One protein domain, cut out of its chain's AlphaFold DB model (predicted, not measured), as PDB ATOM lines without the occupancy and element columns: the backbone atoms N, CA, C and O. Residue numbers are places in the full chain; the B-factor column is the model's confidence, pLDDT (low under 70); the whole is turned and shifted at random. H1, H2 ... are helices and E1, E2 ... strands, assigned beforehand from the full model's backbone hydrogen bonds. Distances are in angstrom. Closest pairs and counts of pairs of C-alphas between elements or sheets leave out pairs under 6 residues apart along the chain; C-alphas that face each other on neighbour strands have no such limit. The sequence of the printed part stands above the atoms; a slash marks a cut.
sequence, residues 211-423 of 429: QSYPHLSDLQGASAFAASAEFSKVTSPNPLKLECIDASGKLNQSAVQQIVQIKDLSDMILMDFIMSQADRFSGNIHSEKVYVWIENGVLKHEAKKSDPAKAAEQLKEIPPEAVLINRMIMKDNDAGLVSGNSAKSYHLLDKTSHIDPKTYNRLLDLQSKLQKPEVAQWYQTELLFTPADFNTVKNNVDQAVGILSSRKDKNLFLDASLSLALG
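Overview. This is residues 211 to 423 of the 429 residues of an uncharacterized protein of Verrucomicrobia bacterium (UniProt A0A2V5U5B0). One long helix, H3, runs through the middle, along the edge strand E3 of a strongly twisted sheet of three strands. The long helix H9 meets the last residues of H3 at a steep tilt and has H7 and H8 packed on it, while the short H2, H5 and H6 pack on H3. The 213 printed residues hold ten named helices and three named strands, in the order H1 H2 H3 E1 E2 H4 E3 H5 H6 H7 H8 H9 H10; the sheet, E2 E1 E3, is antiparallel. The class is mixed, helices and strands; the whole is compact, with a radius of gyration of the C-alphas of 18.4 A and spans of 53 by 43 by 37 A.

Arrangement. Start at residues 211 to 212, which pair antiparallel with residues 286 to 287 of E1, residues 285 to 295. H1, residues 222 to 226, is close but not clearly touching H2, residues 229 to 234; their closest C-alphas, Phe 225 and Phe 231, are 6.7 A apart. Next comes the hub, H3, residues 253 to 274; its residues 261 to 266 alone touch H2, closest at C-alphas Ile 262 and Val 234, 5.4 A. E1 forms a hairpin with E2, residues 298 to 303; find N 291 and O 302 at 2.9 A. E1 is also antiparallel to E3, residues 323 to 330, with N 288 and O 327 at 2.9 A. H3 lies over E3 at a height over the sheet of 8.8 A, along the strands. H4, residues 308 to 314, touches no helix; E2, H4 and E3 form a split strand-helix-strand unit, two strands running the same way with E1 between them, its crossover right-handed. H5, residues 342 to 345, touches H3 at C-alphas Ala 343 and Phe 273, 5.1 A; H6, residues 348 to 351, touches it at Leu 349 and Ile 269, 6.3 A. H9, residues 387 to 407, touches H3 at C-alphas Asn 396 and Ile 274, 4.9 A, at a steep tilt of 49 degrees, opposite ways. H7, residues 357 to 369, touches H9 at C-alphas Gln 367 and Val 397, 6.1 A; H8, residues 373 to 383, touches it at Ala 376 and Phe 390, 6.6 A. H10, residues 418 to 421, only just touches H3, with 3 pairs of C-alphas within 8 A, the closest Leu 418 and Ile 259, 6.2 A. Every O i to N i+4 pair is within hydrogen-bond range in H1, H3, H4, H7 and H8, against 1 of 2 in H2 and 16 of 17 in H9; H5, H6 and H10 are too short.

Along the chain. Find C-alpha 222 at (41.747, -34.893, -8.336), where H1 begins. H3 runs 31.3 A from C-alpha 253 at (19.792, -50.911, -1.795). E1 measures 30.1 A, E3 22.2 A and H9 30.6 A. H10 ends at C-alpha 421, (24.959, -49.574, 10.267).

Size, cuts and confidence. The two C-alphas farthest apart, Ser 248 and Pro 387, are 55.9 A apart. The printed part has no cut; the links H2 to H3 and E3 to H5 are long. The mean pLDDT of the printed part is 94.4, and no printed residue is under 70.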
ATOM      1  N   GLN A 211      33.608 -52.994 -14.414       89.94
ATOM      2  CA  GLN A 211      33.108 -51.877 -15.200       89.94
ATOM      3  C   GLN A 211      33.715 -50.585 -14.656       89.94
ATOM      4  O   GLN A 211      34.176 -50.542 -13.512       89.94
ATOM      5  N   SER A 212      33.728 -49.527 -15.464       90.00
ATOM      6  CA  SER A 212      34.030 -48.187 -14.958       90.00
ATOM      7  C   SER A 212      33.108 -47.883 -13.776       90.00
ATOM      8  O   SER A 212      31.910 -48.183 -13.828       90.00
ATOM      9  N   TYR A 213      33.660 -47.346 -12.691       91.25
ATOM     10  CA  TYR A 213      32.849 -46.896 -11.573       91.25
ATOM     11  C   TYR A 213      31.973 -45.724 -12.054       91.25
ATOM     12  O   TYR A 213      32.519 -44.710 -12.500       91.25
ATOM     13  N   PRO A 214      30.632 -45.830 -11.976       84.50
ATOM     14  CA  PRO A 214      29.736 -44.802 -12.500       84.50
ATOM     15  C   PRO A 214      30.068 -43.411 -11.954       84.50
ATOM     16  O   PRO A 214      30.228 -43.255 -10.745       84.50
ATOM     17  N   HIS A 215      30.157 -42.418 -12.844       86.69
ATOM     18  CA  HIS A 215      30.529 -41.019 -12.575       86.69
ATOM     19  C   HIS A 215      31.977 -40.793 -12.115       86.69
ATOM     20  O   HIS A 215      32.598 -39.837 -12.569       86.69
ATOM     21  N   LEU A 216      32.539 -41.661 -11.268       88.75
ATOM     22  CA  LEU A 216      33.884 -41.489 -10.711       88.75
ATOM     23  C   LEU A 216      35.006 -41.724 -11.727       88.75
ATOM     24  O   LEU A 216      36.015 -41.022 -11.681       88.75
ATOM     25  N   SER A 217      34.853 -42.682 -12.648       87.44
ATOM     26  CA  SER A 217      35.879 -42.947 -13.671       87.44
ATOM     27  C   SER A 217      36.003 -41.832 -14.706       87.44
ATOM     28  O   SER A 217      37.058 -41.683 -15.309       87.44
ATOM     29  N   ASP A 218      34.940 -41.060 -14.928       86.81
ATOM     30  CA  ASP A 218      34.905 -40.042 -15.984       86.81
ATOM     31  C   ASP A 218      35.468 -38.688 -15.515       86.81
ATOM     32  O   ASP A 218      35.614 -37.746 -16.304       86.81
ATOM     33  N   LEU A 219      35.793 -38.581 -14.222       88.38
ATOM     34  CA  LEU A 219      36.351 -37.378 -13.625       88.38
ATOM     35  C   LEU A 219      37.730 -37.061 -14.210       88.38
ATOM     36  O   LEU A 219      38.578 -37.926 -14.406       88.38
ATOM     37  N   GLN A 220      37.953 -35.775 -14.466       89.94
ATOM     38  CA  GLN A 220      39.163 -35.260 -15.104       89.94
ATOM     39  C   GLN A 220      40.158 -34.748 -14.051       89.94
ATOM     40  O   GLN A 220      40.526 -33.573 -14.032       89.94
ATOM     41  N   GLY A 221      40.559 -35.625 -13.131       92.88
ATOM     42  CA  GLY A 221      41.585 -35.359 -12.123       92.88
ATOM     43  C   GLY A 221      41.065 -35.111 -10.705       92.88
ATOM     44  O   GLY A 221      39.868 -34.983 -10.435       92.88
ATOM     45  N   ALA A 222      42.013 -34.998  -9.772       94.31
ATOM     46  CA  ALA A 222      41.747 -34.893  -8.336       94.31
ATOM     47  C   ALA A 222      40.906 -33.662  -7.949       94.31
ATOM     48  O   ALA A 222      40.125 -33.732  -7.004       94.31
ATOM     49  N   SER A 223      41.005 -32.549  -8.692       95.75
ATOM     50  CA  SER A 223      40.152 -31.373  -8.452       95.75
ATOM     51  C   SER A 223      38.678 -31.662  -8.737       95.75
ATOM     52  O   SER A 223      37.818 -31.218  -7.981       95.75
ATOM     53  N   ALA A 224      38.381 -32.391  -9.819       96.00
ATOM     54  CA  ALA A 224      37.011 -32.755 -10.167       96.00
ATOM     55  C   ALA A 224      36.453 -33.760  -9.150       96.00
ATOM     56  O   ALA A 224      35.318 -33.624  -8.703       96.00
ATOM     57  N   PHE A 225      37.289 -34.701  -8.704       96.75
ATOM     58  CA  PHE A 225      36.959 -35.603  -7.606       96.75
ATOM     59  C   PHE A 225      36.649 -34.865  -6.302       96.75
ATOM     60  O   PHE A 225      35.606 -35.110  -5.698       96.75
ATOM     61  N   ALA A 226      37.489 -33.909  -5.901       96.88
ATOM     62  CA  ALA A 226      37.281 -33.127  -4.685       96.88
ATOM     63  C   ALA A 226      35.988 -32.285  -4.709       96.88
ATOM     64  O   ALA A 226      35.486 -31.914  -3.651       96.88
ATOM     65  N   ALA A 227      35.458 -31.979  -5.896       96.19
ATOM     66  CA  ALA A 227      34.205 -31.249  -6.090       96.19
ATOM     67  C   ALA A 227      32.984 -32.165  -6.322       96.19
ATOM     68  O   ALA A 227      31.874 -31.667  -6.511       96.19
ATOM     69  N   SER A 228      33.170 -33.487  -6.342       95.69
ATOM     70  CA  SER A 228      32.111 -34.449  -6.664       95.69
ATOM     71  C   SER A 228      31.071 -34.594  -5.546       95.69
ATOM     72  O   SER A 228      31.340 -34.369  -4.357       95.69
ATOM     73  N   ALA A 229      29.860 -35.014  -5.925       95.62
ATOM     74  CA  ALA A 229      28.793 -35.311  -4.972       95.62
ATOM     75  C   ALA A 229      29.141 -36.534  -4.110       95.62
ATOM     76  O   ALA A 229      28.790 -36.595  -2.933       95.62
ATOM     77  N   GLU A 230      29.857 -37.499  -4.682       95.06
ATOM     78  CA  GLU A 230      30.352 -38.696  -4.017       95.06
ATOM     79  C   GLU A 230      31.348 -38.340  -2.913       95.06
ATOM     80  O   GLU A 230      31.161 -38.756  -1.769       95.06
ATOM     81  N   PHE A 231      32.355 -37.509  -3.210       97.06
ATOM     82  CA  PHE A 231      33.311 -37.078  -2.191       97.06
ATOM     83  C   PHE A 231      32.655 -36.195  -1.124       97.06
ATOM     84  O   PHE A 231      32.965 -36.336   0.055       97.06
ATOM     85  N   SER A 232      31.663 -35.378  -1.491       97.56
ATOM     86  CA  SER A 232      30.900 -34.576  -0.522       97.56
ATOM     87  C   SER A 232      30.220 -35.427   0.565       97.56
ATOM     88  O   SER A 232      30.077 -34.971   1.700       97.56
ATOM     89  N   LYS A 233      29.836 -36.678   0.254       97.19
ATOM     90  CA  LYS A 233      29.306 -37.629   1.250       97.19
ATOM     91  C   LYS A 233      30.393 -38.108   2.214       97.19
ATOM     92  O   LYS A 233      30.131 -38.221   3.403       97.19
ATOM     93  N   VAL A 234      31.610 -38.342   1.718       97.81
ATOM     94  CA  VAL A 234      32.781 -38.750   2.522       97.81
ATOM     95  C   VAL A 234      33.234 -37.630   3.464       97.81
ATOM     96  O   VAL A 234      33.717 -37.894   4.565       97.81
ATOM     97  N   THR A 235      33.064 -36.372   3.054       97.81
ATOM     98  CA  THR A 235      33.442 -35.192   3.846       97.81
ATOM     99  C   THR A 235      32.315 -34.657   4.731       97.81
ATOM    100  O   THR A 235      32.480 -33.602   5.344       97.81
ATOM    101  N   SER A 236      31.157 -35.327   4.780       96.56
ATOM    102  CA  SER A 236      30.011 -34.868   5.570       96.56
ATOM    103  C   SER A 236      30.418 -34.634   7.034       96.56
ATOM    104  O   SER A 236      31.073 -35.480   7.639       96.56
ATOM    105  N   PRO A 237      30.055 -33.488   7.642       94.94
ATOM    106  CA  PRO A 237      30.381 -33.209   9.039       94.94
ATOM    107  C   PRO A 237      29.418 -33.891  10.021       94.94
ATOM    108  O   PRO A 237      29.569 -33.733  11.229       94.94
ATOM    109  N   ASN A 238      28.406 -34.603   9.521       94.06
ATOM    110  CA  ASN A 238      27.390 -35.262  10.331       94.06
ATOM    111  C   ASN A 238      27.625 -36.774  10.355       94.06
ATOM    112  O   ASN A 238      27.933 -37.308   9.290       94.06
ATOM    113  N   PRO A 239      27.375 -37.464  11.487       92.38
ATOM    114  CA  PRO A 239      27.422 -38.924  11.554       92.38
ATOM    115  C   PRO A 239      26.585 -39.592  10.459       92.38
ATOM    116  O   PRO A 239      25.481 -39.133  10.138       92.38
ATOM    117  N   LEU A 240      27.080 -40.708   9.934       92.25
ATOM    118  CA  LEU A 240      26.444 -41.489   8.884       92.25
ATOM    119  C   LEU A 240      25.248 -42.268   9.450       92.25
ATOM    120  O   LEU A 240      25.373 -43.381   9.949       92.25
ATOM    121  N   LYS A 241      24.061 -41.659   9.390       89.38
ATOM    122  CA  LYS A 241      22.796 -42.252   9.854       89.38
ATOM    123  C   LYS A 241      21.894 -42.576   8.668       89.38
ATOM    124  O   LYS A 241      20.991 -41.808   8.347       89.38
ATOM    125  N   LEU A 242      22.178 -43.685   7.990       91.19
ATOM    126  CA  LEU A 242      21.379 -44.163   6.860       91.19
ATOM    127  C   LEU A 242      20.481 -45.326   7.283       91.19
ATOM    128  O   LEU A 242      20.915 -46.237   7.982       91.19
ATOM    129  N   GLU A 243      19.229 -45.309   6.828       91.88
ATOM    130  CA  GLU A 243      18.273 -46.399   7.041       91.88
ATOM    131  C   GLU A 243      18.572 -47.553   6.073       91.88
ATOM    132  O   GLU A 243      18.029 -47.632   4.968       91.88
ATOM    133  N   CYS A 244      19.495 -48.432   6.475       92.88
ATOM    134  CA  CYS A 244      19.908 -49.601   5.691       92.88
ATOM    135  C   CYS A 244      18.886 -50.739   5.680       92.88
ATOM    136  O   CYS A 244      18.986 -51.619   4.828       92.88
ATOM    137  N   ILE A 245      17.907 -50.702   6.582       91.06
ATOM    138  CA  ILE A 245      16.755 -51.599   6.612       91.06
ATOM    139  C   ILE A 245      15.501 -50.762   6.381       91.06
ATOM    140  O   ILE A 245      15.302 -49.745   7.045       91.06
ATOM    141  N   ASP A 246      14.675 -51.168   5.422       86.56
ATOM    142  CA  ASP A 246      13.404 -50.512   5.139       86.56
ATOM    143  C   ASP A 246      12.301 -50.922   6.133       86.56
ATOM    144  O   ASP A 246      12.455 -51.831   6.951       86.56
ATOM    145  N   ALA A 247      11.138 -50.271   6.040       85.69
ATOM    146  CA  ALA A 247       9.994 -50.550   6.912       85.69
ATOM    147  C   ALA A 247       9.451 -51.993   6.807       85.69
ATOM    148  O   ALA A 247       8.677 -52.417   7.663       85.69
ATOM    149  N   SER A 248       9.829 -52.744   5.765       84.00
ATOM    150  CA  SER A 248       9.471 -54.153   5.575       84.00
ATOM    151  C   SER A 248      10.515 -55.129   6.130       84.00
ATOM    152  O   SER A 248      10.315 -56.340   6.045       84.00
ATOM    153  N   GLY A 249      11.610 -54.621   6.710       84.00
ATOM    154  CA  GLY A 249      12.703 -55.427   7.246       84.00
ATOM    155  C   GLY A 249      13.727 -55.869   6.197       84.00
ATOM    156  O   GLY A 249      14.530 -56.755   6.483       84.00
ATOM    157  N   LYS A 250      13.710 -55.291   4.989       88.50
ATOM    158  CA  LYS A 250      14.625 -55.649   3.893       88.50
ATOM    159  C   LYS A 250      15.759 -54.648   3.748       88.50
ATOM    160  O   LYS A 250      15.619 -53.482   4.108       88.50
ATOM    161  N   LEU A 251      16.872 -55.091   3.165       94.44
ATOM    162  CA  LEU A 251      17.992 -54.211   2.846       94.44
ATOM    163  C   LEU A 251      17.566 -53.112   1.862       94.44
ATOM    164  O   LEU A 251      17.077 -53.375   0.762       94.44
ATOM    165  N   ASN A 252      17.817 -51.863   2.238       95.56
ATOM    166  CA  ASN A 252      17.626 -50.709   1.375       95.56
ATOM    167  C   ASN A 252      18.842 -50.548   0.452       95.56
ATOM    168  O   ASN A 252      19.883 -50.032   0.863       95.56
ATOM    169  N   GLN A 253      18.700 -50.939  -0.817       95.31
ATOM    170  CA  GLN A 253      19.792 -50.911  -1.795       95.31
ATOM    171  C   GLN A 253      20.499 -49.547  -1.896       95.31
ATOM    172  O   GLN A 253      21.722 -49.510  -2.022       95.31
ATOM    173  N   SER A 254      19.765 -48.430  -1.835       95.38
ATOM    174  CA  SER A 254      20.366 -47.094  -1.958       95.38
ATOM    175  C   SER A 254      21.215 -46.745  -0.738       95.38
ATOM    176  O   SER A 254      22.332 -46.248  -0.888       95.38
ATOM    177  N   ALA A 255      20.702 -47.017   0.464       96.31
ATOM    178  CA  ALA A 255      21.428 -46.774   1.707       96.31
ATOM    179  C   ALA A 255      22.662 -47.682   1.806       96.31
ATOM    180  O   ALA A 255      23.760 -47.200   2.077       96.31
ATOM    181  N   VAL A 256      22.505 -48.972   1.490       96.88
ATOM    182  CA  VAL A 256      23.602 -49.951   1.465       96.88
ATOM    183  C   VAL A 256      24.694 -49.529   0.477       96.88
ATOM    184  O   VAL A 256      25.863 -49.447   0.850       96.88
ATOM    185  N   GLN A 257      24.329 -49.182  -0.765       96.75
ATOM    186  CA  GLN A 257      25.290 -48.698  -1.761       96.75
ATOM    187  C   GLN A 257      26.017 -47.434  -1.293       96.75
ATOM    188  O   GLN A 257      27.204 -47.279  -1.584       96.75
ATOM    189  N   GLN A 258      25.329 -46.522  -0.604       97.06
ATOM    190  CA  GLN A 258      25.935 -45.284  -0.126       97.06
ATOM    191  C   GLN A 258      26.974 -45.538   0.971       97.06
ATOM    192  O   GLN A 258      28.045 -44.940   0.904       97.06
ATOM    193  N   ILE A 259      26.706 -46.431   1.930       97.12
ATOM    194  CA  ILE A 259      27.702 -46.798   2.951       97.12
ATOM    195  C   ILE A 259      28.929 -47.425   2.299       97.12
ATOM    196  O   ILE A 259      30.047 -46.995   2.573       97.12
ATOM    197  N   VAL A 260      28.723 -48.379   1.385       96.31
ATOM    198  CA  VAL A 260      29.835 -49.028   0.677       96.31
ATOM    199  C   VAL A 260      30.633 -48.017  -0.140       96.31
ATOM    200  O   VAL A 260      31.853 -48.022  -0.074       96.31
ATOM    201  N   GLN A 261      29.975 -47.091  -0.841       97.19
ATOM    202  CA  GLN A 261      30.669 -46.044  -1.594       97.19
ATOM    203  C   GLN A 261      31.496 -45.127  -0.679       97.19
ATOM    204  O   GLN A 261      32.608 -44.758  -1.047       97.19
ATOM    205  N   ILE A 262      30.980 -44.749   0.495       98.25
ATOM    206  CA  ILE A 262      31.722 -43.914   1.451       98.25
ATOM    207  C   ILE A 262      32.942 -44.667   1.983       98.25
ATOM    208  O   ILE A 262      34.038 -44.105   1.972       98.25
ATOM    209  N   LYS A 263      32.766 -45.934   2.383       97.81
ATOM    210  CA  LYS A 263      33.863 -46.809   2.808       97.81
ATOM    211  C   LYS A 263      34.922 -46.912   1.716       97.81
ATOM    212  O   LYS A 263      36.060 -46.517   1.948       97.81
ATOM    213  N   ASP A 264      34.519 -47.333   0.519       97.50
ATOM    214  CA  ASP A 264      35.403 -47.553  -0.625       97.50
ATOM    215  C   ASP A 264      36.240 -46.310  -0.946       97.50
ATOM    216  O   ASP A 264      37.450 -46.391  -1.140       97.50
ATOM    217  N   LEU A 265      35.607 -45.135  -0.955       97.88
ATOM    218  CA  LEU A 265      36.293 -43.874  -1.211       97.88
ATOM    219  C   LEU A 265      37.243 -43.474  -0.083       97.88
ATOM    220  O   LEU A 265      38.338 -42.991  -0.373       97.88
ATOM    221  N   SER A 266      36.851 -43.655   1.180       98.50
ATOM    222  CA  SER A 266      37.723 -43.354   2.322       98.50
ATOM    223  C   SER A 266      38.962 -44.257   2.352       98.50
ATOM    224  O   SER A 266      40.077 -43.764   2.535       98.50
ATOM    225  N   ASP A 267      38.780 -45.546   2.059       98.62
ATOM    226  CA  ASP A 267      39.840 -46.549   1.978       98.62
ATOM    227  C   ASP A 267      40.793 -46.246   0.813       98.62
ATOM    228  O   ASP A 267      42.010 -46.189   1.003       98.62
ATOM    229  N   MET A 268      40.248 -45.959  -0.376       98.31
ATOM    230  CA  MET A 268      41.022 -45.563  -1.554       98.31
ATOM    231  C   MET A 268      41.868 -44.318  -1.276       98.31
ATOM    232  O   MET A 268      43.056 -44.309  -1.588       98.31
ATOM    233  N   ILE A 269      41.292 -43.273  -0.668       98.62
ATOM    234  CA  ILE A 269      42.021 -42.038  -0.335       98.62
ATOM    235  C   ILE A 269      43.156 -42.320   0.651       98.62
ATOM    236  O   ILE A 269      44.253 -41.789   0.471       98.62
ATOM    237  N   LEU A 270      42.919 -43.143   1.677       98.88
ATOM    238  CA  LEU A 270      43.950 -43.517   2.645       98.88
ATOM    239  C   LEU A 270      45.086 -44.301   1.975       98.88
ATOM    240  O   LEU A 270      46.259 -43.973   2.167       98.88
ATOM    241  N   MET A 271      44.750 -45.308   1.168       98.75
ATOM    242  CA  MET A 271      45.731 -46.110   0.437       98.75
ATOM    243  C   MET A 271      46.532 -45.260  -0.556       98.75
ATOM    244  O   MET A 271      47.761 -45.336  -0.567       98.75
ATOM    245  N   ASP A 272      45.861 -44.398  -1.324       98.50
ATOM    246  CA  ASP A 272      46.497 -43.487  -2.278       98.50
ATOM    247  C   ASP A 272      47.388 -42.445  -1.591       98.50
ATOM    248  O   ASP A 272      48.451 -42.097  -2.116       98.50
ATOM    249  N   PHE A 273      47.006 -41.988  -0.395       98.75
ATOM    250  CA  PHE A 273      47.842 -41.126   0.437       98.75
ATOM    251  C   PHE A 273      49.104 -41.856   0.906       98.75
ATOM    252  O   PHE A 273      50.198 -41.299   0.808       98.75
ATOM    253  N   ILE A 274      48.980 -43.095   1.390       98.81
ATOM    254  CA  ILE A 274      50.109 -43.891   1.896       98.81
ATOM    255  C   ILE A 274      51.095 -44.231   0.779       98.81
ATOM    256  O   ILE A 274      52.299 -44.014   0.923       98.81
ATOM    257  N   MET A 275      50.580 -44.706  -0.349       98.44
ATOM    258  CA  MET A 275      51.371 -45.174  -1.485       98.44
ATOM    259  C   MET A 275      51.761 -44.058  -2.461       98.44
ATOM    260  O   MET A 275      52.339 -44.342  -3.509       98.44
ATOM    261  N   SER A 276      51.460 -42.795  -2.138       97.94
ATOM    262  CA  SER A 276      51.763 -41.633  -2.979       97.94
ATOM    263  C   SER A 276      51.295 -41.818  -4.423       97.94
ATOM    264  O   SER A 276      52.095 -41.748  -5.347       97.94
ATOM    265  N   GLN A 277      50.014 -42.116  -4.627       96.00
ATOM    266  CA  GLN A 277      49.454 -42.287  -5.968       96.00
ATOM    267  C   GLN A 277      49.136 -40.945  -6.619       96.00
ATOM    268  O   GLN A 277      48.459 -40.087  -6.043       96.00
ATOM    269  N   ALA A 278      49.635 -40.771  -7.838       93.19
ATOM    270  CA  ALA A 278      49.478 -39.549  -8.610       93.19
ATOM    271  C   ALA A 278      48.263 -39.588  -9.552       93.19
ATOM    272  O   ALA A 278      47.604 -38.565  -9.728       93.19
ATOM    273  N   ASP A 279      47.919 -40.753 -10.103       91.06
ATOM    274  CA  ASP A 279      47.041 -40.874 -11.274       91.06
ATOM    275  C   ASP A 279      45.740 -41.654 -11.002       91.06
ATOM    276  O   ASP A 279      45.172 -42.279 -11.888       91.06
ATOM    277  N   ARG A 280      45.218 -41.654  -9.766       93.56
ATOM    278  CA  ARG A 280      43.939 -42.335  -9.465       93.56
ATOM    279  C   ARG A 280      42.752 -41.725 -10.214       93.56
ATOM    280  O   ARG A 280      41.899 -42.436 -10.742       93.56
ATOM    281  N   PHE A 281      42.668 -40.397 -10.188       90.62
ATOM    282  CA  PHE A 281      41.438 -39.637 -10.435       90.62
ATOM    283  C   PHE A 281      41.199 -39.299 -11.913       90.62
ATOM    284  O   PHE A 281      40.617 -38.263 -12.214       90.62
ATOM    285  N   SER A 282      41.687 -40.137 -12.824       81.81
ATOM    286  CA  SER A 282      41.739 -39.911 -14.280       81.81
ATOM    287  C   SER A 282      41.277 -41.142 -15.081       81.81
ATOM    288  O   SER A 282      41.667 -41.326 -16.233       81.81
ATOM    289  N   GLY A 283      40.448 -42.001 -14.473       84.12
ATOM    290  CA  GLY A 283      39.927 -43.225 -15.103       84.12
ATOM    291  C   GLY A 283      40.295 -44.532 -14.407       84.12
ATOM    292  O   GLY A 283      39.814 -45.588 -14.809       84.12
ATOM    293  N   ASN A 284      41.083 -44.484 -13.329       90.50
ATOM    294  CA  ASN A 284      41.648 -45.672 -12.673       90.50
ATOM    295  C   ASN A 284      40.842 -46.153 -11.447       90.50
ATOM    296  O   ASN A 284      41.354 -46.875 -10.585       90.50
ATOM    297  N   ILE A 285      39.564 -45.761 -11.387       93.88
ATOM    298  CA  ILE A 285      38.573 -46.210 -10.402       93.88
ATOM    299  C   ILE A 285      37.570 -47.091 -11.140       93.88
ATOM    300  O   ILE A 285      36.873 -46.615 -12.029       93.88
ATOM    301  N   HIS A 286      37.496 -48.369 -10.799       94.44
ATOM    302  CA  HIS A 286      36.563 -49.327 -11.388       94.44
ATOM    303  C   HIS A 286      35.632 -49.887 -10.317       94.44
ATOM    304  O   HIS A 286      35.788 -49.605  -9.132       94.44
ATOM    305  N   SER A 287      34.644 -50.675 -10.729       94.62
ATOM    306  CA  SER A 287      33.803 -51.434  -9.812       94.62
ATOM    307  C   SER A 287      33.490 -52.822 -10.339       94.62
ATOM    308  O   SER A 287      33.475 -53.052 -11.549       94.62
ATOM    309  N   GLU A 288      33.167 -53.718  -9.421       93.75
ATOM    310  CA  GLU A 288      32.454 -54.959  -9.698       93.75
ATOM    311  C   GLU A 288      31.075 -54.938  -9.042       93.75
ATOM    312  O   GLU A 288      30.803 -54.187  -8.100       93.75
ATOM    313  N   LYS A 289      30.186 -55.781  -9.560       94.62
ATOM    314  CA  LYS A 289      28.868 -55.999  -8.976       94.62
ATOM    315  C   LYS A 289      28.953 -57.067  -7.891       94.62
ATOM    316  O   LYS A 289      29.420 -58.166  -8.166       94.62
ATOM    317  N   VAL A 290      28.445 -56.769  -6.701       94.75
ATOM    318  CA  VAL A 290      28.437 -57.686  -5.552       94.75
ATOM    319  C   VAL A 290      27.016 -57.800  -5.011       94.75
ATOM    320  O   VAL A 290      26.344 -56.785  -4.816       94.75
ATOM    321  N   TYR A 291      26.546 -59.029  -4.811       96.38
ATOM    322  CA  TYR A 291      25.323 -59.305  -4.063       96.38
ATOM    323  C   TYR A 291      25.623 -59.224  -2.575       96.38
ATOM    324  O   TYR A 291      26.639 -59.758  -2.143       96.38
ATOM    325  N   VAL A 292      24.751 -58.579  -1.807       96.25
ATOM    326  CA  VAL A 292      24.870 -58.450  -0.351       96.25
ATOM    327  C   VAL A 292      23.543 -58.810   0.300       96.25
ATOM    328  O   VAL A 292      22.497 -58.319  -0.124       96.25
ATOM    329  N   TRP A 293      23.583 -59.656   1.324       94.69
ATOM    330  CA  TRP A 293      22.407 -60.085   2.082       94.69
ATOM    331  C   TRP A 293      22.768 -60.369   3.540       94.69
ATOM    332  O   TRP A 293      23.941 -60.399   3.908       94.69
ATOM    333  N   ILE A 294      21.754 -60.558   4.381       92.12
ATOM    334  CA  ILE A 294      21.934 -60.969   5.773       92.12
ATOM    335  C   ILE A 294      21.470 -62.414   5.887       92.12
ATOM    336  O   ILE A 294      20.337 -62.728   5.537       92.12
ATOM    337  N   GLU A 295      22.326 -63.281   6.412       90.44
ATOM    338  CA  GLU A 295      22.003 -64.676   6.691       90.44
ATOM    339  C   GLU A 295      22.378 -64.988   8.139       90.44
ATOM    340  O   GLU A 295      23.529 -64.825   8.537       90.44
ATOM    341  N   ASN A 296      21.402 -65.414   8.948       88.81
ATOM    342  CA  ASN A 296      21.598 -65.754  10.365       88.81
ATOM    343  C   ASN A 296      22.306 -64.654  11.186       88.81
ATOM    344  O   ASN A 296      23.119 -64.950  12.056       88.81
ATOM    345  N   GLY A 297      22.004 -63.380  10.903       85.69
ATOM    346  CA  GLY A 297      22.625 -62.238  11.586       85.69
ATOM    347  C   GLY A 297      24.048 -61.912  11.118       85.69
ATOM    348  O   GLY A 297      24.701 -61.071  11.724       85.69
ATOM    349  N   VAL A 298      24.523 -62.538  10.038       89.25
ATOM    350  CA  VAL A 298      25.833 -62.275   9.437       89.25
ATOM    351  C   VAL A 298      25.642 -61.634   8.069       89.25
ATOM    352  O   VAL A 298      24.826 -62.084   7.262       89.25
ATOM    353  N   LEU A 299      26.410 -60.584   7.796       91.31
ATOM    354  CA  LEU A 299      26.458 -59.967   6.478       91.31
ATOM    355  C   LEU A 299      27.207 -60.892   5.510       91.31
ATOM    356  O   LEU A 299      28.396 -61.156   5.678       91.31
ATOM    357  N   LYS A 300      26.515 -61.369   4.482       93.06
ATOM    358  CA  LYS A 300      27.079 -62.182   3.407       93.06
ATOM    359  C   LYS A 300      27.218 -61.355   2.145       93.06
ATOM    360  O   LYS A 300      26.431 -60.440   1.888       93.06
ATOM    361  N   HIS A 301      28.225 -61.688   1.353       93.56
ATOM    362  CA  HIS A 301      28.433 -61.060   0.066       93.56
ATOM    363  C   HIS A 301      29.023 -62.040  -0.944       93.56
ATOM    364  O   HIS A 301      29.806 -62.919  -0.594       93.56
ATOM    365  N   GLU A 302      28.673 -61.866  -2.216       92.50
ATOM    366  CA  GLU A 302      29.275 -62.630  -3.304       92.50
ATOM    367  C   GLU A 302      29.399 -61.789  -4.577       92.50
ATOM    368  O   GLU A 302      28.445 -61.150  -5.029       92.50
ATOM    369  N   ALA A 303      30.590 -61.799  -5.181       91.94
ATOM    370  CA  ALA A 303      30.827 -61.144  -6.460       91.94
ATOM    371  C   ALA A 303      29.984 -61.795  -7.567       91.94
ATOM    372  O   ALA A 303      30.005 -63.016  -7.764       91.94
ATOM    373  N   LYS A 304      29.261 -60.968  -8.323       92.94
ATOM    374  CA  LYS A 304      28.434 -61.406  -9.445       92.94
ATOM    375  C   LYS A 304      29.316 -62.000 -10.540       92.94
ATOM    376  O   LYS A 304      30.249 -61.350 -11.014       92.94
ATOM    377  N   LYS A 305      28.998 -63.213 -11.005       89.94
ATOM    378  CA  LYS A 305      29.732 -63.811 -12.133       89.94
ATOM    379  C   LYS A 305      29.508 -62.991 -13.410       89.94
ATOM    380  O   LYS A 305      28.395 -62.559 -13.707       89.94
ATOM    381  N   SER A 306      30.579 -62.795 -14.177       84.75
ATOM    382  CA  SER A 306      30.540 -62.077 -15.456       84.75
ATOM    383  C   SER A 306      30.041 -62.936 -16.618       84.75
ATOM    384  O   SER A 306      29.425 -62.417 -17.545       84.75
ATOM    385  N   ASP A 307      30.299 -64.243 -16.568       86.25
ATOM    386  CA  ASP A 307      29.803 -65.204 -17.548       86.25
ATOM    387  C   ASP A 307      28.285 -65.411 -17.376       86.25
ATOM    388  O   ASP A 307      27.857 -65.743 -16.267       86.25
ATOM    389  N   PRO A 308      27.461 -65.242 -18.430       85.12
ATOM    390  CA  PRO A 308      26.006 -65.328 -18.310       85.12
ATOM    391  C   PRO A 308      25.486 -66.674 -17.794       85.12
ATOM    392  O   PRO A 308      24.514 -66.692 -17.039       85.12
ATOM    393  N   ALA A 309      26.116 -67.790 -18.175       87.50
ATOM    394  CA  ALA A 309      25.690 -69.116 -17.734       87.50
ATOM    395  C   ALA A 309      26.003 -69.306 -16.245       87.50
ATOM    396  O   ALA A 309      25.113 -69.647 -15.466       87.50
ATOM    397  N   LYS A 310      27.229 -68.966 -15.827       87.88
ATOM    398  CA  LYS A 310      27.625 -69.012 -14.409       87.88
ATOM    399  C   LYS A 310      26.815 -68.039 -13.549       87.88
ATOM    400  O   LYS A 310      26.509 -68.350 -12.404       87.88
ATOM    401  N   ALA A 311      26.448 -66.874 -14.083       88.94
ATOM    402  CA  ALA A 311      25.607 -65.904 -13.384       88.94
ATOM    403  C   ALA A 311      24.180 -66.429 -13.164       88.94
ATOM    404  O   ALA A 311      23.607 -66.218 -12.098       88.94
ATOM    405  N   ALA A 312      23.609 -67.128 -14.151       90.31
ATOM    406  CA  ALA A 312      22.286 -67.739 -14.029       90.31
ATOM    407  C   ALA A 312      22.263 -68.899 -13.021       90.31
ATOM    408  O   ALA A 312      21.253 -69.112 -12.351       90.31
ATOM    409  N   GLU A 313      23.362 -69.647 -12.906       92.06
ATOM    410  CA  GLU A 313      23.524 -70.680 -11.878       92.06
ATOM    411  C   GLU A 313      23.676 -70.070 -10.485       92.06
ATOM    412  O   GLU A 313      22.908 -70.435  -9.598       92.06
ATOM    413  N   GLN A 314      24.566 -69.085 -10.325       93.50
ATOM    414  CA  GLN A 314      24.770 -68.356  -9.068       93.50
ATOM    415  C   GLN A 314      23.459 -67.774  -8.525       93.50
ATOM    416  O   GLN A 314      23.181 -67.866  -7.336       93.50
ATOM    417  N   LEU A 315      22.606 -67.213  -9.389       91.38
ATOM    418  CA  LEU A 315      21.348 -66.587  -8.968       91.38
ATOM    419  C   LEU A 315      20.370 -67.560  -8.280       91.38
ATOM    420  O   LEU A 315      19.441 -67.110  -7.619       91.38
ATOM    421  N   LYS A 316      20.556 -68.879  -8.423       92.56
ATOM    422  CA  LYS A 316      19.758 -69.887  -7.703       92.56
ATOM    423  C   LYS A 316      20.144 -69.998  -6.225       92.56
ATOM    424  O   LYS A 316      19.342 -70.494  -5.442       92.56
ATOM    425  N   GLU A 317      21.358 -69.576  -5.877       92.19
ATOM    426  CA  GLU A 317      21.931 -69.625  -4.525       92.19
ATOM    427  C   GLU A 317      21.825 -68.268  -3.811       92.19
ATOM    428  O   GLU A 317      21.807 -68.214  -2.585       92.19
ATOM    429  N   ILE A 318      21.695 -67.171  -4.568       94.75
ATOM    430  CA  ILE A 318      21.495 -65.826  -4.020       94.75
ATOM    431  C   ILE A 318      20.038 -65.649  -3.561       94.75
ATOM    432  O   ILE A 318      19.115 -65.860  -4.357       94.75
ATOM    433  N   PRO A 319      19.794 -65.208  -2.315       93.50
ATOM    434  CA  PRO A 319      18.437 -65.062  -1.813       93.50
ATOM    435  C   PRO A 319      17.704 -63.848  -2.428       93.50
ATOM    436  O   PRO A 319      18.344 -62.858  -2.795       93.50
ATOM    437  N   PRO A 320      16.357 -63.875  -2.537       90.38
ATOM    438  CA  PRO A 320      15.578 -62.811  -3.187       90.38
ATOM    439  C   PRO A 320      15.697 -61.418  -2.551       90.38
ATOM    440  O   PRO A 320      15.418 -60.417  -3.211       90.38
ATOM    441  N   GLU A 321      16.053 -61.341  -1.270       90.12
ATOM    442  CA  GLU A 321      16.271 -60.104  -0.515       90.12
ATOM    443  C   GLU A 321      17.676 -59.512  -0.677       90.12
ATOM    444  O   GLU A 321      17.935 -58.421  -0.161       90.12
ATOM    445  N   ALA A 322      18.580 -60.200  -1.381       95.19
ATOM    446  CA  ALA A 322      19.907 -59.681  -1.653       95.19
ATOM    447  C   ALA A 322      19.833 -58.391  -2.480       95.19
ATOM    448  O   ALA A 322      19.115 -58.297  -3.479       95.19
ATOM    449  N   VAL A 323      20.637 -57.403  -2.100       96.81
ATOM    450  CA  VAL A 323      20.800 -56.163  -2.863       96.81
ATOM    451  C   VAL A 323      22.056 -56.233  -3.715       96.81
ATOM    452  O   VAL A 323      23.058 -56.831  -3.330       96.81
ATOM    453  N   LEU A 324      22.010 -55.602  -4.887       96.25
ATOM    454  CA  LEU A 324      23.141 -55.551  -5.806       96.25
ATOM    455  C   LEU A 324      23.835 -54.192  -5.711       96.25
ATOM    456  O   LEU A 324      23.250 -53.163  -6.063       96.25
ATOM    457  N   ILE A 325      25.100 -54.194  -5.309       95.81
ATOM    458  CA  ILE A 325      25.921 -52.988  -5.166       95.81
ATOM    459  C   ILE A 325      27.094 -52.978  -6.147       95.81
ATOM    460  O   ILE A 325      27.457 -53.998  -6.728       95.81
ATOM    461  N   ASN A 326      27.679 -51.801  -6.336       95.62
ATOM    462  CA  ASN A 326      29.005 -51.606  -6.902       95.62
ATOM    463  C   ASN A 326      30.014 -51.544  -5.751       95.62
ATOM    464  O   ASN A 326      29.906 -50.640  -4.916       95.62
ATOM    465  N   ARG A 327      30.981 -52.464  -5.747       94.50
ATOM    466  CA  ARG A 327      32.170 -52.440  -4.885       94.50
ATOM    467  C   ARG A 327      33.364 -51.959  -5.701       94.50
ATOM    468  O   ARG A 327      33.509 -52.363  -6.856       94.50
ATOM    469  N   MET A 328      34.176 -51.073  -5.142       95.69
ATOM    470  CA  MET A 328      35.316 -50.478  -5.834       95.69
ATOM    471  C   MET A 328      36.417 -51.498  -6.153       95.69
ATOM    472  O   MET A 328      36.723 -52.386  -5.366       95.69
ATOM    473  N   ILE A 329      37.044 -51.309  -7.314       95.25
ATOM    474  CA  ILE A 329      38.305 -51.930  -7.717       95.25
ATOM    475  C   ILE A 329      39.284 -50.805  -8.073       95.25
ATOM    476  O   ILE A 329      39.007 -49.960  -8.930       95.25
ATOM    477  N   MET A 330      40.450 -50.811  -7.436       95.00
ATOM    478  CA  MET A 330      41.557 -49.888  -7.667       95.00
ATOM    479  C   MET A 330      42.539 -50.494  -8.672       95.00
ATOM    480  O   MET A 330      43.234 -51.470  -8.381       95.00
ATOM    481  N   LYS A 331      42.617 -49.898  -9.866       88.25
ATOM    482  CA  LYS A 331      43.466 -50.376 -10.969       88.25
ATOM    483  C   LYS A 331      44.609 -49.429 -11.265       88.25
ATOM    484  O   LYS A 331      44.611 -48.306 -10.779       88.25
ATOM    485  N   ASP A 332      45.542 -49.909 -12.090       88.00
ATOM    486  CA  ASP A 332      46.669 -49.121 -12.598       88.00
ATOM    487  C   ASP A 332      47.373 -48.384 -11.442       88.00
ATOM    488  O   ASP A 332      47.542 -47.170 -11.378       88.00
ATOM    489  N   ASN A 333      47.745 -49.204 -10.457       94.56
ATOM    490  CA  ASN A 333      48.395 -48.809  -9.213       94.56
ATOM    491  C   ASN A 333      49.909 -48.588  -9.394       94.56
ATOM    492  O   ASN A 333      50.675 -48.769  -8.457       94.56
ATOM    493  N   ASP A 334      50.353 -48.270 -10.611       93.62
ATOM    494  CA  ASP A 334      51.760 -48.176 -11.007       93.62
ATOM    495  C   ASP A 334      52.332 -46.759 -10.922       93.62
ATOM    496  O   ASP A 334      53.543 -46.601 -10.961       93.62
ATOM    497  N   ALA A 335      51.500 -45.737 -10.734       94.19
ATOM    498  CA  ALA A 335      51.949 -44.351 -10.596       94.19
ATOM    499  C   ALA A 335      52.196 -43.923  -9.132       94.19
ATOM    500  O   ALA A 335      52.268 -42.727  -8.831       94.19
ATOM    501  N   GLY A 336      52.300 -44.884  -8.206       95.31
ATOM    502  CA  GLY A 336      52.603 -44.614  -6.803       95.31
ATOM    503  C   GLY A 336      54.101 -44.522  -6.503       95.31
ATOM    504  O   GLY A 336      54.920 -45.128  -7.187       95.31
ATOM    505  N   LEU A 337      54.452 -43.791  -5.440       94.94
ATOM    506  CA  LEU A 337      55.809 -43.591  -4.891       94.94
ATOM    507  C   LEU A 337      56.783 -42.787  -5.768       94.94
ATOM    508  O   LEU A 337      57.675 -42.138  -5.227       94.94
ATOM    509  N   VAL A 338      56.584 -42.747  -7.087       90.50
ATOM    510  CA  VAL A 338      57.537 -42.140  -8.036       90.50
ATOM    511  C   VAL A 338      57.090 -40.809  -8.645       90.50
ATOM    512  O   VAL A 338      57.893 -40.133  -9.283       90.50
ATOM    513  N   SER A 339      55.828 -40.404  -8.474       84.94
ATOM    514  CA  SER A 339      55.241 -39.362  -9.334       84.94
ATOM    515  C   SER A 339      54.404 -38.286  -8.634       84.94
ATOM    516  O   SER A 339      53.666 -37.546  -9.284       84.94
ATOM    517  N   GLY A 340      54.529 -38.161  -7.314       91.50
ATOM    518  CA  GLY A 340      53.759 -37.212  -6.503       91.50
ATOM    519  C   GLY A 340      52.707 -37.909  -5.644       91.50
ATOM    520  O   GLY A 340      52.765 -39.112  -5.462       91.50
ATOM    521  N   ASN A 341      51.776 -37.160  -5.054       96.81
ATOM    522  CA  ASN A 341      50.741 -37.720  -4.180       96.81
ATOM    523  C   ASN A 341      49.472 -36.866  -4.278       96.81
ATOM    524  O   ASN A 341      49.349 -35.843  -3.602       96.81
ATOM    525  N   SER A 342      48.537 -37.277  -5.136       96.00
ATOM    526  CA  SER A 342      47.329 -36.498  -5.427       96.00
ATOM    527  C   SER A 342      46.413 -36.378  -4.212       96.00
ATOM    528  O   SER A 342      45.880 -35.299  -3.952       96.00
ATOM    529  N   ALA A 343      46.282 -37.435  -3.405       97.44
ATOM    530  CA  ALA A 343      45.487 -37.383  -2.180       97.44
ATOM    531  C   ALA A 343      46.018 -36.331  -1.192       97.44
ATOM    532  O   ALA A 343      45.239 -35.578  -0.603       97.44
ATOM    533  N   LYS A 344      47.345 -36.235  -1.065       97.19
ATOM    534  CA  LYS A 344      48.017 -35.246  -0.220       97.19
ATOM    535  C   LYS A 344      47.947 -33.835  -0.801       97.19
ATOM    536  O   LYS A 344      47.581 -32.912  -0.082       97.19
ATOM    537  N   SER A 345      48.243 -33.653  -2.089       97.00
ATOM    538  CA  SER A 345      48.238 -32.333  -2.743       97.00
ATOM    539  C   SER A 345      46.869 -31.651  -2.731       97.00
ATOM    540  O   SER A 345      46.802 -30.426  -2.705       97.00
ATOM    541  N   TYR A 346      45.782 -32.425  -2.730       97.25
ATOM    542  CA  TYR A 346      44.410 -31.905  -2.704       97.25
ATOM    543  C   TYR A 346      43.762 -31.933  -1.310       97.25
ATOM    544  O   TYR A 346      42.581 -31.575  -1.166       97.25
ATOM    545  N   HIS A 347      44.528 -32.310  -0.281       97.69
ATOM    546  CA  HIS A 347      44.072 -32.415   1.107       97.69
ATOM    547  C   HIS A 347      42.840 -33.321   1.257       97.69
ATOM    548  O   HIS A 347      41.879 -32.981   1.951       97.69
ATOM    549  N   LEU A 348      42.807 -34.442   0.528       98.50
ATOM    550  CA  LEU A 348      41.638 -35.326   0.503       98.50
ATOM    551  C   LEU A 348      41.464 -36.047   1.845       98.50
ATOM    552  O   LEU A 348      40.357 -36.096   2.385       98.50
ATOM    553  N   LEU A 349      42.561 -36.542   2.426       98.50
ATOM    554  CA  LEU A 349      42.528 -37.208   3.730       98.50
ATOM    555  C   LEU A 349      42.166 -36.226   4.857       98.50
ATOM    556  O   LEU A 349      41.367 -36.554   5.733       98.50
ATOM    557  N   ASP A 350      42.660 -34.984   4.792       97.75
ATOM    558  CA  ASP A 350      42.333 -33.914   5.747       97.75
ATOM    559  C   ASP A 350      40.837 -33.581   5.796       97.75
ATOM    560  O   ASP A 350      40.342 -33.106   6.817       97.75
ATOM    561  N   LYS A 351      40.118 -33.822   4.696       97.75
ATOM    562  CA  LYS A 351      38.677 -33.566   4.562       97.75
ATOM    563  C   LYS A 351      37.821 -34.807   4.802       97.75
ATOM    564  O   LYS A 351      36.621 -34.671   5.004       97.75
ATOM    565  N   THR A 352      38.411 -35.999   4.778       98.25
ATOM    566  CA  THR A 352      37.691 -37.267   4.963       98.25
ATOM    567  C   THR A 352      37.131 -37.329   6.380       98.25
ATOM    568  O   THR A 352      37.896 -37.247   7.340       98.25
ATOM    569  N   SER A 353      35.810 -37.407   6.523       98.06
ATOM    570  CA  SER A 353      35.119 -37.381   7.822       98.06
ATOM    571  C   SER A 353      34.580 -38.742   8.233       98.06
ATOM    572  O   SER A 353      34.324 -38.943   9.411       98.06
ATOM    573  N   HIS A 354      34.448 -39.676   7.296       98.31
ATOM    574  CA  HIS A 354      33.946 -41.021   7.544       98.31
ATOM    575  C   HIS A 354      35.017 -42.035   7.177       98.31
ATOM    576  O   HIS A 354      35.566 -41.975   6.077       98.31
ATOM    577  N   ILE A 355      35.316 -42.946   8.096       97.94
ATOM    578  CA  ILE A 355      36.218 -44.071   7.856       97.94
ATOM    579  C   ILE A 355      35.654 -45.316   8.529       97.94
ATOM    580  O   ILE A 355      34.938 -45.237   9.531       97.94
ATOM    581  N   ASP A 356      35.967 -46.469   7.966       97.25
ATOM    582  CA  ASP A 356      35.644 -47.735   8.591       97.25
ATOM    583  C   ASP A 356      36.494 -47.922   9.875       97.25
ATOM    584  O   ASP A 356      37.700 -47.633   9.876       97.25
ATOM    585  N   PRO A 357      35.900 -48.359  11.002       96.38
ATOM    586  CA  PRO A 357      36.637 -48.550  12.249       96.38
ATOM    587  C   PRO A 357      37.742 -49.601  12.137       96.38
ATOM    588  O   PRO A 357      38.806 -49.422  12.740       96.38
ATOM    589  N   LYS A 358      37.520 -50.676  11.373       96.44
ATOM    590  CA  LYS A 358      38.508 -51.730  11.124       96.44
ATOM    591  C   LYS A 358      39.677 -51.161  10.325       96.44
ATOM    592  O   LYS A 358      40.821 -51.355  10.743       96.44
ATOM    593  N   THR A 359      39.412 -50.364   9.284       98.00
ATOM    594  CA  THR A 359      40.460 -49.629   8.547       98.00
ATOM    595  C   THR A 359      41.259 -48.713   9.480       98.00
ATOM    596  O   THR A 359      42.490 -48.754   9.482       98.00
ATOM    597  N   TYR A 360      40.594 -47.910  10.320       98.38
ATOM    598  CA  TYR A 360      41.276 -46.999  11.251       98.38
ATOM    599  C   TYR A 360      42.178 -47.745  12.246       98.38
ATOM    600  O   TYR A 360      43.320 -47.350  12.474       98.38
ATOM    601  N   ASN A 361      41.688 -48.839  12.828       98.12
ATOM    602  CA  ASN A 361      42.463 -49.631  13.782       98.12
ATOM    603  C   ASN A 361      43.649 -50.330  13.103       98.12
ATOM    604  O   ASN A 361      44.755 -50.321  13.646       98.12
ATOM    605  N   ARG A 362      43.455 -50.867  11.892       98.44
ATOM    606  CA  ARG A 362      44.539 -51.445  11.084       98.44
ATOM    607  C   ARG A 362      45.560 -50.383  10.670       98.44
ATOM    608  O   ARG A 362      46.746 -50.676  10.639       98.44
ATOM    609  N   LEU A 363      45.174 -49.126  10.450       98.81
ATOM    610  CA  LEU A 363      46.140 -48.039  10.233       98.81
ATOM    611  C   LEU A 363      47.064 -47.822  11.443       98.81
ATOM    612  O   LEU A 363      48.274 -47.667  11.268       98.81
ATOM    613  N   LEU A 364      46.516 -47.831  12.662       98.69
ATOM    614  CA  LEU A 364      47.319 -47.719  13.885       98.69
ATOM    615  C   LEU A 364      48.248 -48.925  14.062       98.69
ATOM    616  O   LEU A 364      49.413 -48.765  14.433       98.69
ATOM    617  N   ASP A 365      47.755 -50.126  13.762       98.56
ATOM    618  CA  ASP A 365      48.579 -51.329  13.800       98.56
ATOM    619  C   ASP A 365      49.710 -51.262  12.767       98.56
ATOM    620  O   ASP A 365      50.876 -51.419  13.135       98.56
ATOM    621  N   LEU A 366      49.411 -50.899  11.513       98.75
ATOM    622  CA  LEU A 366      50.407 -50.715  10.456       98.75
ATOM    623  C   LEU A 366      51.508 -49.743  10.887       98.75
ATOM    624  O   LEU A 366      52.692 -50.050  10.734       98.75
ATOM    625  N   GLN A 367      51.143 -48.601  11.481       98.69
ATOM    626  CA  GLN A 367      52.112 -47.636  12.006       98.69
ATOM    627  C   GLN A 367      53.090 -48.284  12.992       98.69
ATOM    628  O   GLN A 367      54.299 -48.028  12.931       98.69
ATOM    629  N   SER A 368      52.581 -49.137  13.884       98.31
ATOM    630  CA  SER A 368      53.399 -49.865  14.854       98.31
ATOM    631  C   SER A 368      54.327 -50.882  14.176       98.31
ATOM    632  O   SER A 368      55.506 -50.980  14.529       98.31
ATOM    633  N   LYS A 369      53.838 -51.605  13.157       98.38
ATOM    634  CA  LYS A 369      54.612 -52.618  12.420       98.38
ATOM    635  C   LYS A 369      55.740 -51.987  11.615       98.38
ATOM    636  O   LYS A 369      56.841 -52.526  11.607       98.38
ATOM    637  N   LEU A 370      55.516 -50.820  11.012       98.25
ATOM    638  CA  LEU A 370      56.525 -50.116  10.211       98.25
ATOM    639  C   LEU A 370      57.730 -49.606  11.023       98.25
ATOM    640  O   LEU A 370      58.718 -49.175  10.431       98.25
ATOM    641  N   GLN A 371      57.698 -49.671  12.359       97.50
ATOM    642  CA  GLN A 371      58.879 -49.395  13.191       97.50
ATOM    643  C   GLN A 371      59.835 -50.594  13.293       97.50
ATOM    644  O   GLN A 371      60.952 -50.450  13.788       97.50
ATOM    645  N   LYS A 372      59.404 -51.785  12.863       97.88
ATOM    646  CA  LYS A 372      60.158 -53.027  13.029       97.88
ATOM    647  C   LYS A 372      61.130 -53.260  11.858       97.88
ATOM    648  O   LYS A 372      60.695 -53.203  10.703       97.88
ATOM    649  N   PRO A 373      62.421 -53.557  12.106       96.44
ATOM    650  CA  PRO A 373      63.407 -53.771  11.042       96.44
ATOM    651  C   PRO A 373      63.041 -54.895  10.065       96.44
ATOM    652  O   PRO A 373      63.285 -54.772   8.865       96.44
ATOM    653  N   GLU A 374      62.422 -55.970  10.554       96.31
ATOM    654  CA  GLU A 374      61.989 -57.095   9.723       96.31
ATOM    655  C   GLU A 374      60.911 -56.698   8.706       96.31
ATOM    656  O   GLU A 374      60.869 -57.257   7.613       96.31
ATOM    657  N   VAL A 375      60.083 -55.693   9.014       97.81
ATOM    658  CA  VAL A 375      59.083 -55.167   8.076       97.81
ATOM    659  C   VAL A 375      59.769 -54.350   6.986       97.81
ATOM    660  O   VAL A 375      59.487 -54.551   5.808       97.81
ATOM    661  N   ALA A 376      60.736 -53.500   7.341       96.75
ATOM    662  CA  ALA A 376      61.542 -52.772   6.356       96.75
ATOM    663  C   ALA A 376      62.286 -53.720   5.404       96.75
ATOM    664  O   ALA A 376      62.369 -53.462   4.201       96.75
ATOM    665  N   GLN A 377      62.807 -54.827   5.938       95.56
ATOM    666  CA  GLN A 377      63.446 -55.868   5.142       95.56
ATOM    667  C   GLN A 377      62.443 -56.580   4.229       95.56
ATOM    668  O   GLN A 377      62.759 -56.816   3.068       95.56
ATOM    669  N   TRP A 378      61.245 -56.892   4.727       97.00
ATOM    670  CA  TRP A 378      60.194 -57.544   3.948       97.00
ATOM    671  C   TRP A 378      59.767 -56.702   2.737       97.00
ATOM    672  O   TRP A 378      59.742 -57.216   1.624       97.00
ATOM    673  N   TYR A 379      59.546 -55.393   2.896       97.00
ATOM    674  CA  TYR A 379      59.227 -54.519   1.754       97.00
ATOM    675  C   TYR A 379      60.313 -54.564   0.668       97.00
ATOM    676  O   TYR A 379      60.003 -54.613  -0.522       97.00
ATOM    677  N   GLN A 380      61.586 -54.582   1.067       93.69
ATOM    678  CA  GLN A 380      62.707 -54.612   0.127       93.69
ATOM    679  C   GLN A 380      62.835 -55.974  -0.563       93.69
ATOM    680  O   GLN A 380      62.939 -56.034  -1.784       93.69
ATOM    681  N   THR A 381      62.785 -57.075   0.197       91.75
ATOM    682  CA  THR A 381      63.067 -58.412  -0.352       91.75
ATOM    683  C   THR A 381      61.856 -59.160  -0.881       91.75
ATOM    684  O   THR A 381      62.035 -60.199  -1.504       91.75
ATOM    685  N   GLU A 382      60.642 -58.678  -0.633       94.25
ATOM    686  CA  GLU A 382      59.422 -59.289  -1.163       94.25
ATOM    687  C   GLU A 382      58.760 -58.401  -2.219       94.25
ATOM    688  O   GLU A 382      58.224 -58.918  -3.194       94.25
ATOM    689  N   LEU A 383      58.817 -57.070  -2.065       95.12
ATOM    690  CA  LEU A 383      58.062 -56.137  -2.914       95.12
ATOM    691  C   LEU A 383      58.926 -55.257  -3.820       95.12
ATOM    692  O   LEU A 383      58.384 -54.375  -4.484       95.12
ATOM    693  N   LEU A 384      60.245 -55.478  -3.855       93.12
ATOM    694  CA  LEU A 384      61.201 -54.690  -4.646       93.12
ATOM    695  C   LEU A 384      61.263 -53.202  -4.252       93.12
ATOM    696  O   LEU A 384      61.660 -52.358  -5.055       93.12
ATOM    697  N   PHE A 385      60.861 -52.851  -3.027       94.69
ATOM    698  CA  PHE A 385      60.972 -51.471  -2.560       94.69
ATOM    699  C   PHE A 385      62.437 -51.100  -2.373       94.69
ATOM    700  O   PHE A 385      63.229 -51.869  -1.831       94.69
ATOM    701  N   THR A 386      62.784 -49.867  -2.714       93.31
ATOM    702  CA  THR A 386      64.021 -49.259  -2.232       93.31
ATOM    703  C   THR A 386      63.864 -48.820  -0.768       93.31
ATOM    704  O   THR A 386      62.744 -48.629  -0.276       93.31
ATOM    705  N   PRO A 387      64.967 -48.551  -0.046       94.94
ATOM    706  CA  PRO A 387      64.885 -47.913   1.268       94.94
ATOM    707  C   PRO A 387      64.123 -46.574   1.249       94.94
ATOM    708  O   PRO A 387      63.455 -46.227   2.222       94.94
ATOM    709  N   ALA A 388      64.197 -45.820   0.145       95.75
ATOM    710  CA  ALA A 388      63.480 -44.555  -0.015       95.75
ATOM    711  C   ALA A 388      61.963 -44.756  -0.161       95.75
ATOM    712  O   ALA A 388      61.188 -44.003   0.438       95.75
ATOM    713  N   ASP A 389      61.539 -45.795  -0.883       96.50
ATOM    714  CA  ASP A 389      60.127 -46.171  -1.010       96.50
ATOM    715  C   ASP A 389      59.535 -46.532   0.350       96.50
ATOM    716  O   ASP A 389      58.502 -45.993   0.751       96.50
ATOM    717  N   PHE A 390      60.232 -47.392   1.102       98.00
ATOM    718  CA  PHE A 390      59.800 -47.794   2.438       98.00
ATOM    719  C   PHE A 390      59.688 -46.589   3.379       98.00
ATOM    720  O   PHE A 390      58.674 -46.419   4.057       98.00
ATOM    721  N   ASN A 391      60.694 -45.709   3.380       98.31
ATOM    722  CA  ASN A 391      60.661 -44.489   4.184       98.31
ATOM    723  C   ASN A 391      59.507 -43.560   3.781       98.31
ATOM    724  O   ASN A 391      58.894 -42.940   4.648       98.31
ATOM    725  N   THR A 392      59.182 -43.473   2.488       98.44
ATOM    726  CA  THR A 392      58.038 -42.692   1.998       98.44
ATOM    727  C   THR A 392      56.723 -43.251   2.534       98.44
ATOM    728  O   THR A 392      55.953 -42.499   3.131       98.44
ATOM    729  N   VAL A 393      56.496 -44.564   2.411       98.69
ATOM    730  CA  VAL A 393      55.308 -45.235   2.965       98.69
ATOM    731  C   VAL A 393      55.215 -45.029   4.473       98.69
ATOM    732  O   VAL A 393      54.179 -44.587   4.963       98.69
ATOM    733  N   LYS A 394      56.306 -45.264   5.209       98.69
ATOM    734  CA  LYS A 394      56.357 -45.060   6.661       98.69
ATOM    735  C   LYS A 394      55.983 -43.631   7.052       98.69
ATOM    736  O   LYS A 394      55.109 -43.435   7.893       98.69
ATOM    737  N   ASN A 395      56.589 -42.636   6.410       98.69
ATOM    738  CA  ASN A 395      56.312 -41.230   6.693       98.69
ATOM    739  C   ASN A 395      54.872 -40.834   6.343       98.69
ATOM    740  O   ASN A 395      54.280 -40.006   7.037       98.69
ATOM    741  N   ASN A 396      54.305 -41.398   5.273       98.88
ATOM    742  CA  ASN A 396      52.915 -41.154   4.910       98.88
ATOM    743  C   ASN A 396      51.945 -41.829   5.887       98.88
ATOM    744  O   ASN A 396      50.938 -41.216   6.228       98.88
ATOM    745  N   VAL A 397      52.246 -43.029   6.394       98.94
ATOM    746  CA  VAL A 397      51.457 -43.666   7.463       98.94
ATOM    747  C   VAL A 397      51.499 -42.823   8.737       98.94
ATOM    748  O   VAL A 397      50.444 -42.512   9.286       98.94
ATOM    749  N   ASP A 398      52.685 -42.373   9.157       98.81
ATOM    750  CA  ASP A 398      52.841 -41.503  10.331       98.81
ATOM    751  C   ASP A 398      52.020 -40.202  10.184       98.81
ATOM    752  O   ASP A 398      51.330 -39.776  11.115       98.81
ATOM    753  N   GLN A 399      52.012 -39.601   8.990       98.81
ATOM    754  CA  GLN A 399      51.191 -38.422   8.689       98.81
ATOM    755  C   GLN A 399      49.690 -38.727   8.654       98.81
ATOM    756  O   GLN A 399      48.912 -37.957   9.213       98.81
ATOM    757  N   ALA A 400      49.274 -39.830   8.029       98.81
ATOM    758  CA  ALA A 400      47.873 -40.233   7.958       98.81
ATOM    759  C   ALA A 400      47.295 -40.469   9.359       98.81
ATOM    760  O   ALA A 400      46.215 -39.966   9.677       98.81
ATOM    761  N   VAL A 401      48.048 -41.150  10.233       98.81
ATOM    762  CA  VAL A 401      47.683 -41.305  11.646       98.81
ATOM    763  C   VAL A 401      47.572 -39.946  12.326       98.81
ATOM    764  O   VAL A 401      46.575 -39.701  13.004       98.81
ATOM    765  N   GLY A 402      48.535 -39.041  12.136       98.56
ATOM    766  CA  GLY A 402      48.481 -37.690  12.705       98.56
ATOM    767  C   GLY A 402      47.230 -36.908  12.280       98.56
ATOM    768  O   GLY A 402      46.529 -36.348  13.127       98.56
ATOM    769  N   ILE A 403      46.901 -36.928  10.984       98.50
ATOM    770  CA  ILE A 403      45.709 -36.274  10.424       98.50
ATOM    771  C   ILE A 403      44.439 -36.839  11.066       98.50
ATOM    772  O   ILE A 403      43.636 -36.082  11.617       98.50
ATOM    773  N   LEU A 404      44.263 -38.161  11.041       98.44
ATOM    774  CA  LEU A 404      43.022 -38.794  11.488       98.44
ATOM    775  C   LEU A 404      42.868 -38.769  13.016       98.44
ATOM    776  O   LEU A 404      41.806 -38.416  13.523       98.44
ATOM    777  N   SER A 405      43.923 -39.082  13.773       97.50
ATOM    778  CA  SER A 405      43.877 -39.083  15.245       97.50
ATOM    779  C   SER A 405      43.587 -37.699  15.831       97.50
ATOM    780  O   SER A 405      42.818 -37.598  16.780       97.50
ATOM    781  N   SER A 406      44.106 -36.617  15.236       97.00
ATOM    782  CA  SER A 406      43.845 -35.245  15.712       97.00
ATOM    783  C   SER A 406      42.378 -34.795  15.572       97.00
ATOM    784  O   SER A 406      41.932 -33.861  16.262       97.00
ATOM    785  N   ARG A 407      41.640 -35.464  14.675       96.31
ATOM    786  CA  ARG A 407      40.240 -35.201  14.316       96.31
ATOM    787  C   ARG A 407      39.257 -36.218  14.898       96.31
ATOM    788  O   ARG A 407      38.059 -35.921  14.905       96.31
ATOM    789  N   LYS A 408      39.739 -37.368  15.384       92.44
ATOM    790  CA  LYS A 408      38.940 -38.362  16.113       92.44
ATOM    791  C   LYS A 408      38.205 -37.671  17.268       92.44
ATOM    792  O   LYS A 408      38.750 -36.763  17.893       92.44
ATOM    793  N   ASP A 409      36.946 -38.040  17.475       81.62
ATOM    794  CA  ASP A 409      36.041 -37.467  18.489       81.62
ATOM    795  C   ASP A 409      35.677 -35.982  18.285       81.62
ATOM    796  O   ASP A 409      35.028 -35.369  19.132       81.62
ATOM    797  N   LYS A 410      36.064 -35.396  17.143       89.44
ATOM    798  CA  LYS A 410      35.626 -34.068  16.696       89.44
ATOM    799  C   LYS A 410      34.832 -34.205  15.401       89.44
ATOM    800  O   LYS A 410      33.610 -34.228  15.416       89.44
ATOM    801  N   ASN A 411      35.554 -34.350  14.293       92.62
ATOM    802  CA  ASN A 411      35.022 -34.289  12.931       92.62
ATOM    803  C   ASN A 411      35.473 -35.500  12.094       92.62
ATOM    804  O   ASN A 411      35.573 -35.399  10.871       92.62
ATOM    805  N   LEU A 412      35.854 -36.597  12.753       97.50
ATOM    806  CA  LEU A 412      36.109 -37.897  12.143       97.50
ATOM    807  C   LEU A 412      35.228 -38.925  12.853       97.50
ATOM    808  O   LEU A 412      35.328 -39.093  14.071       97.50
ATOM    809  N   PHE A 413      34.406 -39.616  12.078       97.44
ATOM    810  CA  PHE A 413      33.480 -40.644  12.512       97.44
ATOM    811  C   PHE A 413      33.972 -42.015  12.042       97.44
ATOM    812  O   PHE A 413      34.395 -42.186  10.898       97.44
ATOM    813  N   LEU A 414      33.926 -42.989  12.953       96.94
ATOM    814  CA  LEU A 414      34.233 -44.390  12.670       96.94
ATOM    815  C   LEU A 414      32.941 -45.155  12.354       96.94
ATOM    816  O   LEU A 414      32.531 -46.031  13.112       96.94
ATOM    817  N   ASP A 415      32.245 -44.743  11.298       95.56
ATOM    818  CA  ASP A 415      30.878 -45.176  10.982       95.56
ATOM    819  C   ASP A 415      30.683 -45.616   9.521       95.56
ATOM    820  O   ASP A 415      29.573 -45.989   9.139       95.56
ATOM    821  N   ALA A 416      31.745 -45.650   8.706       96.44
ATOM    822  CA  ALA A 416      31.685 -46.144   7.329       96.44
ATOM    823  C   ALA A 416      31.744 -47.684   7.260       96.44
ATOM    824  O   ALA A 416      32.541 -48.246   6.517       96.44
ATOM    825  N   SER A 417      30.899 -48.365   8.036       95.12
ATOM    826  CA  SER A 417      30.799 -49.828   8.079       95.12
ATOM    827  C   SER A 417      29.351 -50.260   7.898       95.12
ATOM    828  O   SER A 417      28.453 -49.816   8.618       95.12
ATOM    829  N   LEU A 418      29.119 -51.153   6.934       94.38
ATOM    830  CA  LEU A 418      27.788 -51.703   6.691       94.38
ATOM    831  C   LEU A 418      27.337 -52.602   7.849       94.38
ATOM    832  O   LEU A 418      26.178 -52.532   8.246       94.38
ATOM    833  N   SER A 419      28.249 -53.386   8.430       92.56
ATOM    834  CA  SER A 419      27.955 -54.218   9.602       92.56
ATOM    835  C   SER A 419      27.515 -53.363  10.790       92.56
ATOM    836  O   SER A 419      26.483 -53.652  11.394       92.56
ATOM    837  N   LEU A 420      28.215 -52.251  11.061       92.31
ATOM    838  CA  LEU A 420      27.820 -51.321  12.123       92.31
ATOM    839  C   LEU A 420      26.471 -50.658  11.858       92.31
ATOM    840  O   LEU A 420      25.639 -50.586  12.759       92.31
ATOM    841  N   ALA A 421      26.230 -50.198  10.630       93.00
ATOM    842  CA  ALA A 421      24.959 -49.574  10.267       93.00
ATOM    843  C   ALA A 421      23.766 -50.538  10.365       93.00
ATOM    844  O   ALA A 421      22.634 -50.103  10.572       93.00
ATOM    845  N   LEU A 422      24.018 -51.841  10.236       91.88
ATOM    846  CA  LEU A 422      23.029 -52.904  10.396       91.88
ATOM    847  C   LEU A 422      22.958 -53.461  11.829       91.88
ATOM    848  O   LEU A 422      22.108 -54.307  12.099       91.88
ATOM    849  N   GLY A 423      23.819 -53.004  12.747       88.88
ATOM    850  CA  GLY A 423      23.891 -53.520  14.117       88.88
ATOM    851  C   GLY A 423      24.314 -54.990  14.199       88.88
ATOM    852  O   GLY A 423      23.909 -55.687  15.129       88.88
TER     853      GLY A 423